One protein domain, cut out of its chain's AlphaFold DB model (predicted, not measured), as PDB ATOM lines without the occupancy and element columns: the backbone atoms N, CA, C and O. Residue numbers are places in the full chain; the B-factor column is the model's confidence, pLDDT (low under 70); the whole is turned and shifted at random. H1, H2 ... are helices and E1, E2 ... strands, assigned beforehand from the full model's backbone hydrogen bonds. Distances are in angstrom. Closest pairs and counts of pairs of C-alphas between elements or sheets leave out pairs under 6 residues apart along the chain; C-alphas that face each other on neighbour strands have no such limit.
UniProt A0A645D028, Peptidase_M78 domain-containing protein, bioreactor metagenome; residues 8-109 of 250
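What this domain is: This is residues 8 to 109 of the 250 residues of the protein "Peptidase_M78 domain-containing protein" of bioreactor metagenome (UniProt A0A645D028). A short two-strand hairpin, E1 and E2, lies in the middle, with the long helix H3 packed on it through residues 58 to 69. The longer helix H5 crosses H3 steeply on another side, and H4 makes a corner at one end of H3; H1 and H2 form a loose corner of their own across the hairpin from H3. The printed part has 102 residues with five named helices and two named strands, in the order H1, H2, E1, E2, H3, H4, H5, and its class is mostly helix. The strands are antiparallel, in the order E1, E2. The whole is compact, with a radius of gyration of the C-alphas of 13.3 A, and spans 37 by 30 by 22 A.

How they stand to each other: Residues 8 to 9 pair in parallel with residues 47 to 48 of E2, which is residues 46 to 49. H1, residues 15 to 24, and H2, residues 27 to 33, touch only at the corner, closest at the C-alphas of Lys 22 and Cys 30, 6.7 A apart; they stand at a steep tilt of 54 degrees, opposite ways. E1, residues 38 to 41, forms a hairpin with E2; N 39 and O 48 are within hydrogen-bond range at 2.9 A, as are N 48 and O 39 at 2.9 A. H3, residues 55 to 70, has its closest C-alphas to E1 at Tyr 40 and Glu 65, 5.6 A, and to E2 at Val 47 and Glu 65, 6.3 A. H1 and H3 are apart. With its residues 68 to 69 alone, H3 only just touches H4, residues 72 to 82, only at the corner, with 3 pairs of C-alphas within 8 A; the closest are Ala 69 and Ser 75, 4.9 A, and the lines are about perpendicular at 84 degrees. H4 and E1 are near each other, with 6 pairs of C-alphas within 10 A. H5, residues 90 to 108, touches H3 at a steep tilt of 58 degrees, opposite ways; the closest C-alphas are Leu 63 and Ala 104, 4.7 A. H4 and H5 are close but not clearly touching, their closest C-alphas, Gln 74 and Phe 96, 6.8 A apart. In H1, H2, H3, H4 and H5 every O i to N i+4 pair is within hydrogen-bond range.

Where its parts are: H1 begins at C-alpha 15, (29.680, 154.433, 116.516), and is 14.3 A long. H3 is 21.9 A long from C-alpha 55, (37.695, 158.951, 92.788). H4 is 15.2 A long, and H5 is 26.7 A long, ending at C-alpha 108, (38.622, 147.317, 87.577). H2, E1 and E2 are shorter.

The domain as a whole: The C-alphas farthest apart, those of Gly 26 and Phe 109, are 38.2 A apart. The printed part has no cut, and no link is long; that from H4 to H5 is short and the others are tight. The mean pLDDT of the printed part is 74.7; residues 8 to 38, 43 to 44 and 82 to 85 are under 70.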
ATOM      1  N   VAL A   8      27.424 149.945 100.385       58.19
ATOM      2  CA  VAL A   8      28.467 150.931 100.692       58.19
ATOM      3  C   VAL A   8      27.877 151.950 101.659       58.19
ATOM      4  O   VAL A   8      26.884 152.599 101.324       58.19
ATOM      5  N   ALA A   9      28.460 152.078 102.847       58.41
ATOM      6  CA  ALA A   9      28.082 153.115 103.802       58.41
ATOM      7  C   ALA A   9      28.924 154.381 103.562       58.41
ATOM      8  O   ALA A   9      30.142 154.298 103.425       58.41
ATOM      9  N   SER A  10      28.267 155.543 103.497       51.16
ATOM     10  CA  SER A  10      28.904 156.859 103.316       51.16
ATOM     11  C   SER A  10      29.211 157.583 104.630       51.16
ATOM     12  O   SER A  10      29.862 158.624 104.615       51.16
ATOM     13  N   GLU A  11      28.702 157.087 105.758       49.91
ATOM     14  CA  GLU A  11      28.912 157.706 107.065       49.91
ATOM     15  C   GLU A  11      30.266 157.294 107.646       49.91
ATOM     16  O   GLU A  11      30.678 156.137 107.529       49.91
ATOM     17  N   LEU A  12      30.952 158.255 108.280       53.78
ATOM     18  CA  LEU A  12      32.128 157.986 109.103       53.78
ATOM     19  C   LEU A  12      31.799 156.820 110.032       53.78
ATOM     20  O   LEU A  12      30.878 156.951 110.832       53.78
ATOM     21  N   TRP A  13      32.549 155.723 109.873       58.38
ATOM     22  CA  TRP A  13      32.714 154.603 110.799       58.38
ATOM     23  C   TRP A  13      31.668 154.617 111.917       58.38
ATOM     24  O   TRP A  13      31.842 155.351 112.893       58.38
ATOM     25  N   SER A  14      30.571 153.866 111.762       59.28
ATOM     26  CA  SER A  14      29.446 153.970 112.698       59.28
ATOM     27  C   SER A  14      29.926 153.840 114.152       59.28
ATOM     28  O   SER A  14      30.872 153.089 114.429       59.28
ATOM     29  N   PRO A  15      29.313 154.556 115.111       61.25
ATOM     30  CA  PRO A  15      29.680 154.433 116.516       61.25
ATOM     31  C   PRO A  15      29.676 152.974 116.993       61.25
ATOM     32  O   PRO A  15      30.547 152.592 117.778       61.25
ATOM     33  N   GLU A  16      28.766 152.138 116.476       63.53
ATOM     34  CA  GLU A  16      28.786 150.693 116.702       63.53
ATOM     35  C   GLU A  16      30.025 150.009 116.112       63.53
ATOM     36  O   GLU A  16      30.664 149.239 116.826       63.53
ATOM     37  N   LEU A  17      30.412 150.291 114.862       64.75
ATOM     38  CA  LEU A  17      31.613 149.725 114.235       64.75
ATOM     39  C   LEU A  17      32.875 150.112 115.016       64.75
ATOM     40  O   LEU A  17      33.660 149.244 115.391       64.75
ATOM     41  N   ILE A  18      33.043 151.397 115.343       64.56
ATOM     42  CA  ILE A  18      34.176 151.882 116.146       64.56
ATOM     43  C   ILE A  18      34.202 151.184 117.508       64.56
ATOM     44  O   ILE A  18      35.267 150.784 117.978       64.56
ATOM     45  N   LYS A  19      33.042 151.033 118.155       65.31
ATOM     46  CA  LYS A  19      32.926 150.355 119.450       65.31
ATOM     47  C   LYS A  19      33.295 148.873 119.345       65.31
ATOM     48  O   LYS A  19      34.050 148.400 120.190       65.31
ATOM     49  N   ARG A  20      32.837 148.162 118.311       63.78
ATOM     50  CA  ARG A  20      33.171 146.746 118.062       63.78
ATOM     51  C   ARG A  20      34.658 146.558 117.774       63.78
ATOM     52  O   ARG A  20      35.280 145.667 118.342       63.78
ATOM     53  N   LEU A  21      35.242 147.429 116.955       60.69
ATOM     54  CA  LEU A  21      36.669 147.403 116.642       60.69
ATOM     55  C   LEU A  21      37.531 147.713 117.880       60.69
ATOM     56  O   LEU A  21      38.519 147.027 118.123       60.69
ATOM     57  N   LYS A  22      37.116 148.672 118.720       58.75
ATOM     58  CA  LYS A  22      37.759 148.992 120.013       58.75
ATOM     59  C   LYS A  22      37.647 147.883 121.056       58.75
ATOM     60  O   LYS A  22      38.528 147.747 121.893       58.75
ATOM     61  N   GLN A  23      36.554 147.126 121.044       60.59
ATOM     62  CA  GLN A  23      36.363 145.991 121.949       60.59
ATOM     63  C   GLN A  23      37.235 144.790 121.559       60.59
ATOM     64  O   GLN A  23      37.602 144.014 122.434       60.59
ATOM     65  N   LYS A  24      37.588 144.657 120.273       52.41
ATOM     66  CA  LYS A  24      38.389 143.544 119.738       52.41
ATOM     67  C   LYS A  24      39.888 143.831 119.622       52.41
ATOM     68  O   LYS A  24      40.663 142.897 119.452       52.41
ATOM     69  N   GLY A  25      40.327 145.084 119.731       48.78
ATOM     70  CA  GLY A  25      41.752 145.412 119.763       48.78
ATOM     71  C   GLY A  25      42.055 146.663 120.573       48.78
ATOM     72  O   GLY A  25      41.302 147.635 120.557       48.78
ATOM     73  N   GLY A  26      43.182 146.617 121.289       43.97
ATOM     74  CA  GLY A  26      43.660 147.699 122.149       43.97
ATOM     75  C   GLY A  26      43.962 149.007 121.401       43.97
ATOM     76  O   GLY A  26      43.736 149.148 120.200       43.97
ATOM     77  N   ALA A  27      44.512 149.993 122.115       40.56
ATOM     78  CA  ALA A  27      44.765 151.344 121.595       40.56
ATOM     79  C   ALA A  27      45.607 151.389 120.295       40.56
ATOM     80  O   ALA A  27      45.444 152.301 119.483       40.56
ATOM     81  N   GLU A  28      46.451 150.384 120.054       41.97
ATOM     82  CA  GLU A  28      47.249 150.221 118.830       41.97
ATOM     83  C   GLU A  28      46.391 149.897 117.596       41.97
ATOM     84  O   GLU A  28      46.655 150.424 116.513       41.97
ATOM     85  N   LEU A  29      45.303 149.132 117.767       44.88
ATOM     86  CA  LEU A  29      44.339 148.853 116.702       44.88
ATOM     87  C   LEU A  29      43.641 150.150 116.273       44.88
ATOM     88  O   LEU A  29      43.514 150.408 115.088       44.88
ATOM     89  N   CYS A  30      43.287 151.043 117.203       39.59
ATOM     90  CA  CYS A  30      42.668 152.339 116.878       39.59
ATOM     91  C   CYS A  30      43.557 153.255 116.020       39.59
ATOM     92  O   CYS A  30      43.051 153.977 115.164       39.59
ATOM     93  N   SER A  31      44.876 153.211 116.232       39.44
ATOM     94  CA  SER A  31      45.867 153.940 115.425       39.44
ATOM     95  C   SER A  31      46.100 153.297 114.051       39.44
ATOM     96  O   SER A  31      46.419 153.982 113.079       39.44
ATOM     97  N   ALA A  32      45.930 151.976 113.945       41.41
ATOM     98  CA  ALA A  32      45.935 151.267 112.667       41.41
ATOM     99  C   ALA A  32      44.636 151.511 111.876       41.41
ATOM    100  O   ALA A  32      44.690 151.760 110.676       41.41
ATOM    101  N   LEU A  33      43.486 151.538 112.554       48.69
ATOM    102  CA  LEU A  33      42.165 151.788 111.974       48.69
ATOM    103  C   LEU A  33      42.033 153.209 111.415       48.69
ATOM    104  O   LEU A  33      41.457 153.387 110.352       48.69
ATOM    105  N   SER A  34      42.638 154.218 112.054       43.47
ATOM    106  CA  SER A  34      42.671 155.587 111.509       43.47
ATOM    107  C   SER A  34      43.503 155.725 110.226       43.47
ATOM    108  O   SER A  34      43.409 156.743 109.539       43.47
ATOM    109  N   LYS A  35      44.309 154.710 109.884       51.72
ATOM    110  CA  LYS A  35      45.072 154.621 108.628       51.72
ATOM    111  C   LYS A  35      44.382 153.749 107.577       51.72
ATOM    112  O   LYS A  35      44.819 153.756 106.425       51.72
ATOM    113  N   LEU A  36      43.338 153.007 107.953       61.47
ATOM    114  CA  LEU A  36      42.565 152.198 107.020       61.47
ATOM    115  C   LEU A  36      41.667 153.107 106.182       61.47
ATOM    116  O   LEU A  36      40.985 154.006 106.673       61.47
ATOM    117  N   LEU A  37      41.713 152.887 104.875       62.53
ATOM    118  CA  LEU A  37      40.959 153.660 103.889       62.53
ATOM    119  C   LEU A  37      39.644 152.969 103.507       62.53
ATOM    120  O   LEU A  37      38.773 153.611 102.922       62.53
ATOM    121  N   GLY A  38      39.521 151.687 103.850       62.97
ATOM    122  CA  GLY A  38      38.336 150.862 103.708       62.97
ATOM    123  C   GLY A  38      38.327 149.748 104.757       62.97
ATOM    124  O   GLY A  38      39.385 149.407 105.291       62.97
ATOM    125  N   VAL A  39      37.130 149.263 105.099       73.62
ATOM    126  CA  VAL A  39      36.907 148.092 105.960       73.62
ATOM    127  C   VAL A  39      35.659 147.343 105.499       73.62
ATOM    128  O   VAL A  39      34.580 147.935 105.379       73.62
ATOM    129  N   TYR A  40      35.787 146.033 105.322       73.19
ATOM    130  CA  TYR A  40      34.671 145.098 105.229       73.19
ATOM    131  C   TYR A  40      34.228 144.614 106.625       73.19
ATOM    132  O   TYR A  40      35.036 144.085 107.381       73.19
ATOM    133  N   ASP A  41      32.944 144.793 106.959       74.12
ATOM    134  CA  ASP A  41      32.286 144.203 108.140       74.12
ATOM    135  C   ASP A  41      31.507 142.964 107.691       74.12
ATOM    136  O   ASP A  41      30.472 143.081 107.016       74.12
ATOM    137  N   ALA A  42      32.011 141.781 108.048       73.31
ATOM    138  CA  ALA A  42      31.460 140.521 107.565       73.31
ATOM    139  C   ALA A  42      30.065 140.227 108.128       73.31
ATOM    140  O   ALA A  42      29.236 139.636 107.432       73.31
ATOM    141  N   GLN A  43      29.771 140.662 109.355       69.12
ATOM    142  CA  GLN A  43      28.458 140.442 109.963       69.12
ATOM    143  C   GLN A  43      27.385 141.367 109.416       69.12
ATOM    144  O   GLN A  43      26.256 140.940 109.172       69.12
ATOM    145  N   ALA A  44      27.721 142.641 109.239       68.31
ATOM    146  CA  ALA A  44      26.785 143.611 108.696       68.31
ATOM    147  C   ALA A  44      26.656 143.473 107.165       68.31
ATOM    148  O   ALA A  44      25.671 143.935 106.583       68.31
ATOM    149  N   ASN A  45      27.632 142.823 106.517       71.06
ATOM    150  CA  ASN A  45      27.795 142.763 105.065       71.06
ATOM    151  C   ASN A  45      27.843 144.174 104.444       71.06
ATOM    152  O   ASN A  45      27.180 144.484 103.444       71.06
ATOM    153  N   PHE A  46      28.614 145.047 105.095       75.69
ATOM    154  CA  PHE A  46      28.854 146.423 104.679       75.69
ATOM    155  C   PHE A  46      30.324 146.635 104.354       75.69
ATOM    156  O   PHE A  46      31.213 146.095 105.009       75.69
ATOM    157  N   VAL A  47      30.557 147.489 103.362       74.44
ATOM    158  CA  VAL A  47      31.868 148.064 103.089       74.44
ATOM    159  C   VAL A  47      31.831 149.531 103.491       74.44
ATOM    160  O   VAL A  47      30.996 150.303 103.006       74.44
ATOM    161  N   TYR A  48      32.753 149.905 104.367       74.44
ATOM    162  CA  TYR A  48      32.981 151.276 104.796       74.44
ATOM    163  C   TYR A  48      34.193 151.814 104.054       74.44
ATOM    164  O   TYR A  48      35.217 151.141 103.988       74.44
ATOM    165  N   ILE A  49      34.084 153.018 103.497       73.81
ATOM    166  CA  ILE A  49      35.181 153.702 102.807       73.81
ATOM    167  C   ILE A  49      35.345 155.077 103.440       73.81
ATOM    168  O   ILE A  49      34.359 155.767 103.701       73.81
ATOM    169  N   THR A  50      36.587 155.480 103.686       73.06
ATOM    170  CA  THR A  50      36.876 156.819 104.206       73.06
ATOM    171  C   THR A  50      36.472 157.878 103.164       73.06
ATOM    172  O   THR A  50      36.785 157.708 101.981       73.06
ATOM    173  N   PRO A  51      35.773 158.959 103.559       72.19
ATOM    174  CA  PRO A  51      35.365 160.016 102.633       72.19
ATOM    175  C   PRO A  51      36.567 160.801 102.083       72.19
ATOM    176  O   PRO A  51      37.701 160.642 102.535       72.19
ATOM    177  N   ASP A  52      36.310 161.655 101.089       78.25
ATOM    178  CA  ASP A  52      37.286 162.590 100.503       78.25
ATOM    179  C   ASP A  52      38.529 161.930  99.873       78.25
ATOM    180  O   ASP A  52      39.601 162.527  99.738       78.25
ATOM    181  N   ILE A  53      38.388 160.678  99.431       80.81
ATOM    182  CA  ILE A  53      39.406 159.974  98.654       80.81
ATOM    183  C   ILE A  53      39.257 160.327  97.169       80.81
ATOM    184  O   ILE A  53      38.157 160.410  96.631       80.81
ATOM    185  N   HIS A  54      40.384 160.480  96.470       85.38
ATOM    186  CA  HIS A  54      40.389 160.671  95.018       85.38
ATOM    187  C   HIS A  54      39.564 159.573  94.300       85.38
ATOM    188  O   HIS A  54      39.819 158.391  94.557       85.38
ATOM    189  N   PRO A  55      38.675 159.900  93.338       85.81
ATOM    190  CA  PRO A  55      37.695 158.951  92.788       85.81
ATOM    191  C   PRO A  55      38.282 157.634  92.260       85.81
ATOM    192  O   PRO A  55      37.739 156.560  92.495       85.81
ATOM    193  N   GLN A  56      39.439 157.686  91.593       86.75
ATOM    194  CA  GLN A  56      40.122 156.479  91.091       86.75
ATOM    195  C   GLN A  56      40.583 155.545  92.220       86.75
ATOM    196  O   GLN A  56      40.581 154.323  92.081       86.75
ATOM    197  N   LYS A  57      41.015 156.124  93.344       86.06
ATOM    198  CA  LYS A  57      41.460 155.373  94.517       86.06
ATOM    199  C   LYS A  57      40.257 154.831  95.285       86.06
ATOM    200  O   LYS A  57      40.305 153.694  95.735       86.06
ATOM    201  N   GLU A  58      39.180 155.605  95.368       87.56
ATOM    202  CA  GLU A  58      37.906 155.162  95.934       87.56
ATOM    203  C   GLU A  58      37.332 153.963  95.160       87.56
ATOM    204  O   GLU A  58      36.950 152.967  95.770       87.56
ATOM    205  N   ALA A  59      37.331 154.013  93.822       88.19
ATOM    206  CA  ALA A  59      36.867 152.912  92.978       88.19
ATOM    207  C   ALA A  59      37.658 151.620  93.232       88.19
ATOM    208  O   ALA A  59      37.062 150.568  93.454       88.19
ATOM    209  N   PHE A  60      38.993 151.700  93.263       90.38
ATOM    210  CA  PHE A  60      39.834 150.540  93.566       90.38
ATOM    211  C   PHE A  60      39.582 149.995  94.978       90.38
ATOM    212  O   PHE A  60      39.440 148.787  95.139       90.38
ATOM    213  N   LEU A  61      39.481 150.867  95.988       88.25
ATOM    214  CA  LEU A  61      39.206 150.457  97.370       88.25
ATOM    215  C   LEU A  61      37.857 149.747  97.489       88.25
ATOM    216  O   LEU A  61      37.791 148.675  98.073       88.25
ATOM    217  N   LYS A  62      36.794 150.268  96.865       88.38
ATOM    218  CA  LYS A  62      35.484 149.594  96.850       88.38
ATOM    219  C   LYS A  62      35.575 148.179  96.285       88.38
ATOM    220  O   LYS A  62      34.961 147.270  96.838       88.38
ATOM    221  N   LEU A  63      36.335 147.984  95.207       92.12
ATOM    222  CA  LEU A  63      36.539 146.662  94.610       92.12
ATOM    223  C   LEU A  63      37.404 145.749  95.491       92.12
ATOM    224  O   LEU A  63      37.134 144.553  95.554       92.12
ATOM    225  N   HIS A  64      38.402 146.305  96.180       92.00
ATOM    226  CA  HIS A  64      39.249 145.584  97.133       92.00
ATOM    227  C   HIS A  64      38.431 145.062  98.318       92.00
ATOM    228  O   HIS A  64      38.397 143.859  98.551       92.00
ATOM    229  N   GLU A  65      37.672 145.927  98.988       87.12
ATOM    230  CA  GLU A  65      36.808 145.512 100.099       87.12
ATOM    231  C   GLU A  65      35.695 144.557  99.632       87.12
ATOM    232  O   GLU A  65      35.335 143.602 100.318       87.12
ATOM    233  N   THR A  66      35.183 144.760  98.412       88.25
ATOM    234  CA  THR A  66      34.243 143.823  97.780       88.25
ATOM    235  C   THR A  66      34.857 142.439  97.595       88.25
ATOM    236  O   THR A  66      34.138 141.450  97.699       88.25
ATOM    237  N   ALA A  67      36.163 142.334  97.351       90.69
ATOM    238  CA  ALA A  67      36.832 141.045  97.220       90.69
ATOM    239  C   ALA A  67      36.756 140.234  98.520       90.69
ATOM    240  O   ALA A  67      36.412 139.054  98.471       90.69
ATOM    241  N   HIS A  68      36.998 140.868  99.673       88.69
ATOM    242  CA  HIS A  68      36.896 140.209 100.980       88.69
ATOM    243  C   HIS A  68      35.497 139.637 101.235       88.69
ATOM    244  O   HIS A  68      35.359 138.545 101.787       88.69
ATOM    245  N   ALA A  69      34.464 140.339 100.770       85.44
ATOM    246  CA  ALA A  69      33.079 139.889 100.845       85.44
ATOM    247  C   ALA A  69      32.725 138.816  99.798       85.44
ATOM    248  O   ALA A  69      31.950 137.901 100.068       85.44
ATOM    249  N   PHE A  70      33.261 138.938  98.582       89.75
ATOM    250  CA  PHE A  70      32.893 138.102  97.442       89.75
ATOM    251  C   PHE A  70      33.593 136.741  97.450       89.75
ATOM    252  O   PHE A  70      32.987 135.737  97.073       89.75
ATOM    253  N   LEU A  71      34.862 136.690  97.863       91.25
ATOM    254  CA  LEU A  71      35.648 135.462  97.898       91.25
ATOM    255  C   LEU A  71      35.178 134.593  99.082       91.25
ATOM    256  O   LEU A  71      35.324 135.011 100.236       91.25
ATOM    257  N   PRO A  72      34.617 133.385  98.850       92.06
ATOM    258  CA  PRO A  72      33.973 132.612  99.916       92.06
ATOM    259  C   PRO A  72      34.916 132.248 101.060       92.06
ATOM    260  O   PRO A  72      34.535 132.335 102.221       92.06
ATOM    261  N   TRP A  73      36.163 131.888 100.755       92.31
ATOM    262  CA  TRP A  73      37.141 131.527 101.780       92.31
ATOM    263  C   TRP A  73      37.563 132.722 102.636       92.31
ATOM    264  O   TRP A  73      37.903 132.525 103.797       92.31
ATOM    265  N   GLN A  74      37.514 133.948 102.109       90.44
ATOM    266  CA  GLN A  74      37.805 135.143 102.895       90.44
ATOM    267  C   GLN A  74      36.598 135.528 103.746       90.44
ATOM    268  O   GLN A  74      36.703 135.565 104.968       90.44
ATOM    269  N   SER A  75      35.432 135.716 103.123       86.50
ATOM    270  CA  SER A  75      34.196 136.115 103.812       86.50
ATOM    271  C   SER A  75      33.790 135.143 104.923       86.50
ATOM    272  O   SER A  75      33.489 135.577 106.035       86.50
ATOM    273  N   GLN A  76      33.842 133.830 104.672       88.25
ATOM    274  CA  GLN A  76      33.529 132.815 105.684       88.25
ATOM    275  C   GLN A  76      34.546 132.837 106.827       88.25
ATOM    276  O   GLN A  76      34.162 132.793 107.994       88.25
ATOM    277  N   THR A  77      35.836 132.967 106.515       84.75
ATOM    278  CA  THR A  77      36.885 133.024 107.539       84.75
ATOM    279  C   THR A  77      36.744 134.274 108.409       84.75
ATOM    280  O   THR A  77      36.748 134.158 109.634       84.75
ATOM    281  N   TYR A  78      36.540 135.452 107.808       81.62
ATOM    282  CA  TYR A  78      36.294 136.690 108.549       81.62
ATOM    283  C   TYR A  78      35.035 136.600 109.415       81.62
ATOM    284  O   TYR A  78      35.079 137.029 110.562       81.62
ATOM    285  N   SER A  79      33.961 135.959 108.937       79.06
ATOM    286  CA  SER A  79      32.744 135.782 109.744       79.06
ATOM    287  C   SER A  79      32.986 134.988 111.036       79.06
ATOM    288  O   SER A  79      32.468 135.352 112.085       79.06
ATOM    289  N   VAL A  80      33.833 133.952 110.996       77.62
ATOM    290  CA  VAL A  80      34.157 133.128 112.174       77.62
ATOM    291  C   VAL A  80      35.121 133.850 113.114       77.62
ATOM    292  O   VAL A  80      34.992 133.774 114.335       77.62
ATOM    293  N   ILE A  81      36.110 134.541 112.550       75.00
ATOM    294  CA  ILE A  81      37.155 135.224 113.319       75.00
ATOM    295  C   ILE A  81      36.606 136.480 113.989       75.00
ATOM    296  O   ILE A  81      36.964 136.762 115.126       75.00
ATOM    297  N   GLU A  82      35.680 137.196 113.349       68.62
ATOM    298  CA  GLU A  82      34.986 138.300 114.002       68.62
ATOM    299  C   GLU A  82      34.225 137.837 115.257       68.62
ATOM    300  O   GLU A  82      34.108 138.609 116.201       68.62
ATOM    301  N   ASP A  83      33.743 136.602 115.333       63.94
ATOM    302  CA  ASP A  83      32.997 136.118 116.502       63.94
ATOM    303  C   ASP A  83      33.863 135.548 117.636       63.94
ATOM    304  O   ASP A  83      33.328 135.070 118.638       63.94
ATOM    305  N   CYS A  84      35.196 135.610 117.540       66.06
ATOM    306  CA  CYS A  84      36.078 135.113 118.598       66.06
ATOM    307  C   CYS A  84      37.279 136.029 118.876       66.06
ATOM    308  O   CYS A  84      37.587 136.945 118.125       66.06
ATOM    309  N   GLU A  85      37.980 135.784 119.985       65.44
ATOM    310  CA  GLU A  85      39.177 136.552 120.384       65.44
ATOM    311  C   GLU A  85      40.431 136.207 119.562       65.44
ATOM    312  O   GLU A  85      41.524 136.705 119.834       65.44
ATOM    313  N   LYS A  86      40.307 135.316 118.574       70.06
ATOM    314  CA  LYS A  86      41.427 134.913 117.724       70.06
ATOM    315  C   LYS A  86      41.569 135.881 116.559       70.06
ATOM    316  O   LYS A  86      40.602 136.477 116.106       70.06
ATOM    317  N   THR A  87      42.783 135.993 116.040       72.75
ATOM    318  CA  THR A  87      43.085 136.734 114.817       72.75
ATOM    319  C   THR A  87      43.570 135.780 113.731       72.75
ATOM    320  O   THR A  87      43.973 134.647 114.007       72.75
ATOM    321  N   LEU A  88      43.506 136.233 112.477       78.62
ATOM    322  CA  LEU A  88      44.135 135.528 111.364       78.62
ATOM    323  C   LEU A  88      45.638 135.397 111.602       78.62
ATOM    324  O   LEU A  88      46.289 136.342 112.049       78.62
ATOM    325  N   ASP A  89      46.189 134.249 111.214       83.44
ATOM    326  CA  ASP A  89      47.632 134.118 111.070       83.44
ATOM    327  C   ASP A  89      48.154 135.206 110.102       83.44
ATOM    328  O   ASP A  89      47.557 135.410 109.036       83.44
ATOM    329  N   PRO A  90      49.251 135.917 110.432       81.75
ATOM    330  CA  PRO A  90      49.753 137.020 109.611       81.75
ATOM    331  C   PRO A  90      50.061 136.647 108.153       81.75
ATOM    332  O   PRO A  90      49.913 137.489 107.260       81.75
ATOM    333  N   ALA A  91      50.479 135.406 107.882       81.69
ATOM    334  CA  ALA A  91      50.742 134.945 106.523       81.69
ATOM    335  C   ALA A  91      49.439 134.772 105.730       81.69
ATOM    336  O   ALA A  91      49.381 135.161 104.562       81.69
ATOM    337  N   ILE A  92      48.380 134.273 106.379       84.06
ATOM    338  CA  ILE A  92      47.047 134.146 105.776       84.06
ATOM    339  C   ILE A  92      46.435 135.523 105.529       84.06
ATOM    340  O   ILE A  92      45.957 135.779 104.428       84.06
ATOM    341  N   ALA A  93      46.526 136.441 106.496       82.00
ATOM    342  CA  ALA A  93      46.082 137.822 106.303       82.00
ATOM    343  C   ALA A  93      46.799 138.467 105.102       82.00
ATOM    344  O   ALA A  93      46.162 138.998 104.198       82.00
ATOM    345  N   THR A  94      48.125 138.317 105.018       83.62
ATOM    346  CA  THR A  94      48.915 138.815 103.879       83.62
ATOM    347  C   THR A  94      48.484 138.189 102.549       83.62
ATOM    348  O   THR A  94      48.496 138.862 101.515       83.62
ATOM    349  N   GLN A  95      48.134 136.903 102.539       91.31
ATOM    350  CA  GLN A  95      47.618 136.237 101.348       91.31
ATOM    351  C   GLN A  95      46.251 136.801 100.941       91.31
ATOM    352  O   GLN A  95      46.066 137.116  99.765       91.31
ATOM    353  N   PHE A  96      45.335 136.989 101.893       90.44
ATOM    354  CA  PHE A  96      44.001 137.524 101.621       90.44
ATOM    355  C   PHE A  96      44.066 138.931 101.017       90.44
ATOM    356  O   PHE A  96      43.431 139.185  99.994       90.44
ATOM    357  N   GLU A  97      44.925 139.798 101.556       89.31
ATOM    358  CA  GLU A  97      45.202 141.130 101.004       89.31
ATOM    359  C   GLU A  97      45.719 141.073  99.558       89.31
ATOM    360  O   GLU A  97      45.347 141.880  98.701       89.31
ATOM    361  N   ARG A  98      46.604 140.118  99.245       92.50
ATOM    362  CA  ARG A  98      47.126 139.946  97.877       92.50
ATOM    363  C   ARG A  98      46.031 139.509  96.915       92.50
ATOM    364  O   ARG A  98      45.950 140.049  95.815       92.50
ATOM    365  N   GLU A  99      45.201 138.558  97.322       95.88
ATOM    366  CA  GLU A  99      44.067 138.075  96.534       95.88
ATOM    367  C   GLU A  99      43.037 139.181  96.295       95.88
ATOM    368  O   GLU A  99      42.612 139.371  95.155       95.88
ATOM    369  N   ALA A 100      42.708 139.971  97.321       92.12
ATOM    370  CA  ALA A 100      41.806 141.113  97.202       92.12
ATOM    371  C   ALA A 100      42.352 142.181  96.242       92.12
ATOM    372  O   ALA A 100      41.631 142.685  95.380       92.12
ATOM    373  N   ASN A 101      43.658 142.461  96.303       92.50
ATOM    374  CA  ASN A 101      44.326 143.348  95.350       92.50
ATOM    375  C   ASN A 101      44.286 142.826  93.905       92.50
ATOM    376  O   ASN A 101      44.106 143.616  92.975       92.50
ATOM    377  N   VAL A 102      44.453 141.515  93.698       95.31
ATOM    378  CA  VAL A 102      44.333 140.895  92.368       95.31
ATOM    379  C   VAL A 102      42.893 140.983  91.872       95.31
ATOM    380  O   VAL A 102      42.676 141.471  90.766       95.31
ATOM    381  N   PHE A 103      41.915 140.600  92.695       96.38
ATOM    382  CA  PHE A 103      40.493 140.693  92.365       96.38
ATOM    383  C   PHE A 103      40.103 142.119  91.970       96.38
ATOM    384  O   PHE A 103      39.538 142.331  90.899       96.38
ATOM    385  N   ALA A 104      40.458 143.108  92.793       94.69
ATOM    386  CA  ALA A 104      40.154 144.506  92.524       94.69
ATOM    387  C   ALA A 104      40.760 144.978  91.202       94.69
ATOM    388  O   ALA A 104      40.094 145.660  90.428       94.69
ATOM    389  N   SER A 105      42.004 144.579  90.918       95.06
ATOM    390  CA  SER A 105      42.659 144.888  89.649       95.06
ATOM    391  C   SER A 105      41.945 144.238  88.461       95.06
ATOM    392  O   SER A 105      41.702 144.925  87.474       95.06
ATOM    393  N   GLU A 106      41.611 142.946  88.524       96.69
ATOM    394  CA  GLU A 106      40.920 142.261  87.421       96.69
ATOM    395  C   GLU A 106      39.540 142.868  87.168       96.69
ATOM    396  O   GLU A 106      39.211 143.190  86.030       96.69
ATOM    397  N   VAL A 107      38.748 143.108  88.216       97.00
ATOM    398  CA  VAL A 107      37.406 143.685  88.064       97.00
ATOM    399  C   VAL A 107      37.471 145.130  87.565       97.00
ATOM    400  O   VAL A 107      36.682 145.500  86.696       97.00
ATOM    401  N   LEU A 108      38.434 145.934  88.035       97.12
ATOM    402  CA  LEU A 108      38.622 147.317  87.577       97.12
ATOM    403  C   LEU A 108      38.876 147.385  86.066       97.12
ATOM    404  O   LEU A 108      38.321 148.244  85.385       97.12
ATOM    405  N   PHE A 109      39.690 146.467  85.541       97.75
ATOM    406  CA  PHE A 109      39.990 146.369  84.110       97.75
ATOM    407  C   PHE A 109      38.996 145.497  83.331       97.75
ATOM    408  O   PHE A 109      39.179 145.288  82.133       97.75
TER     409      PHE A 109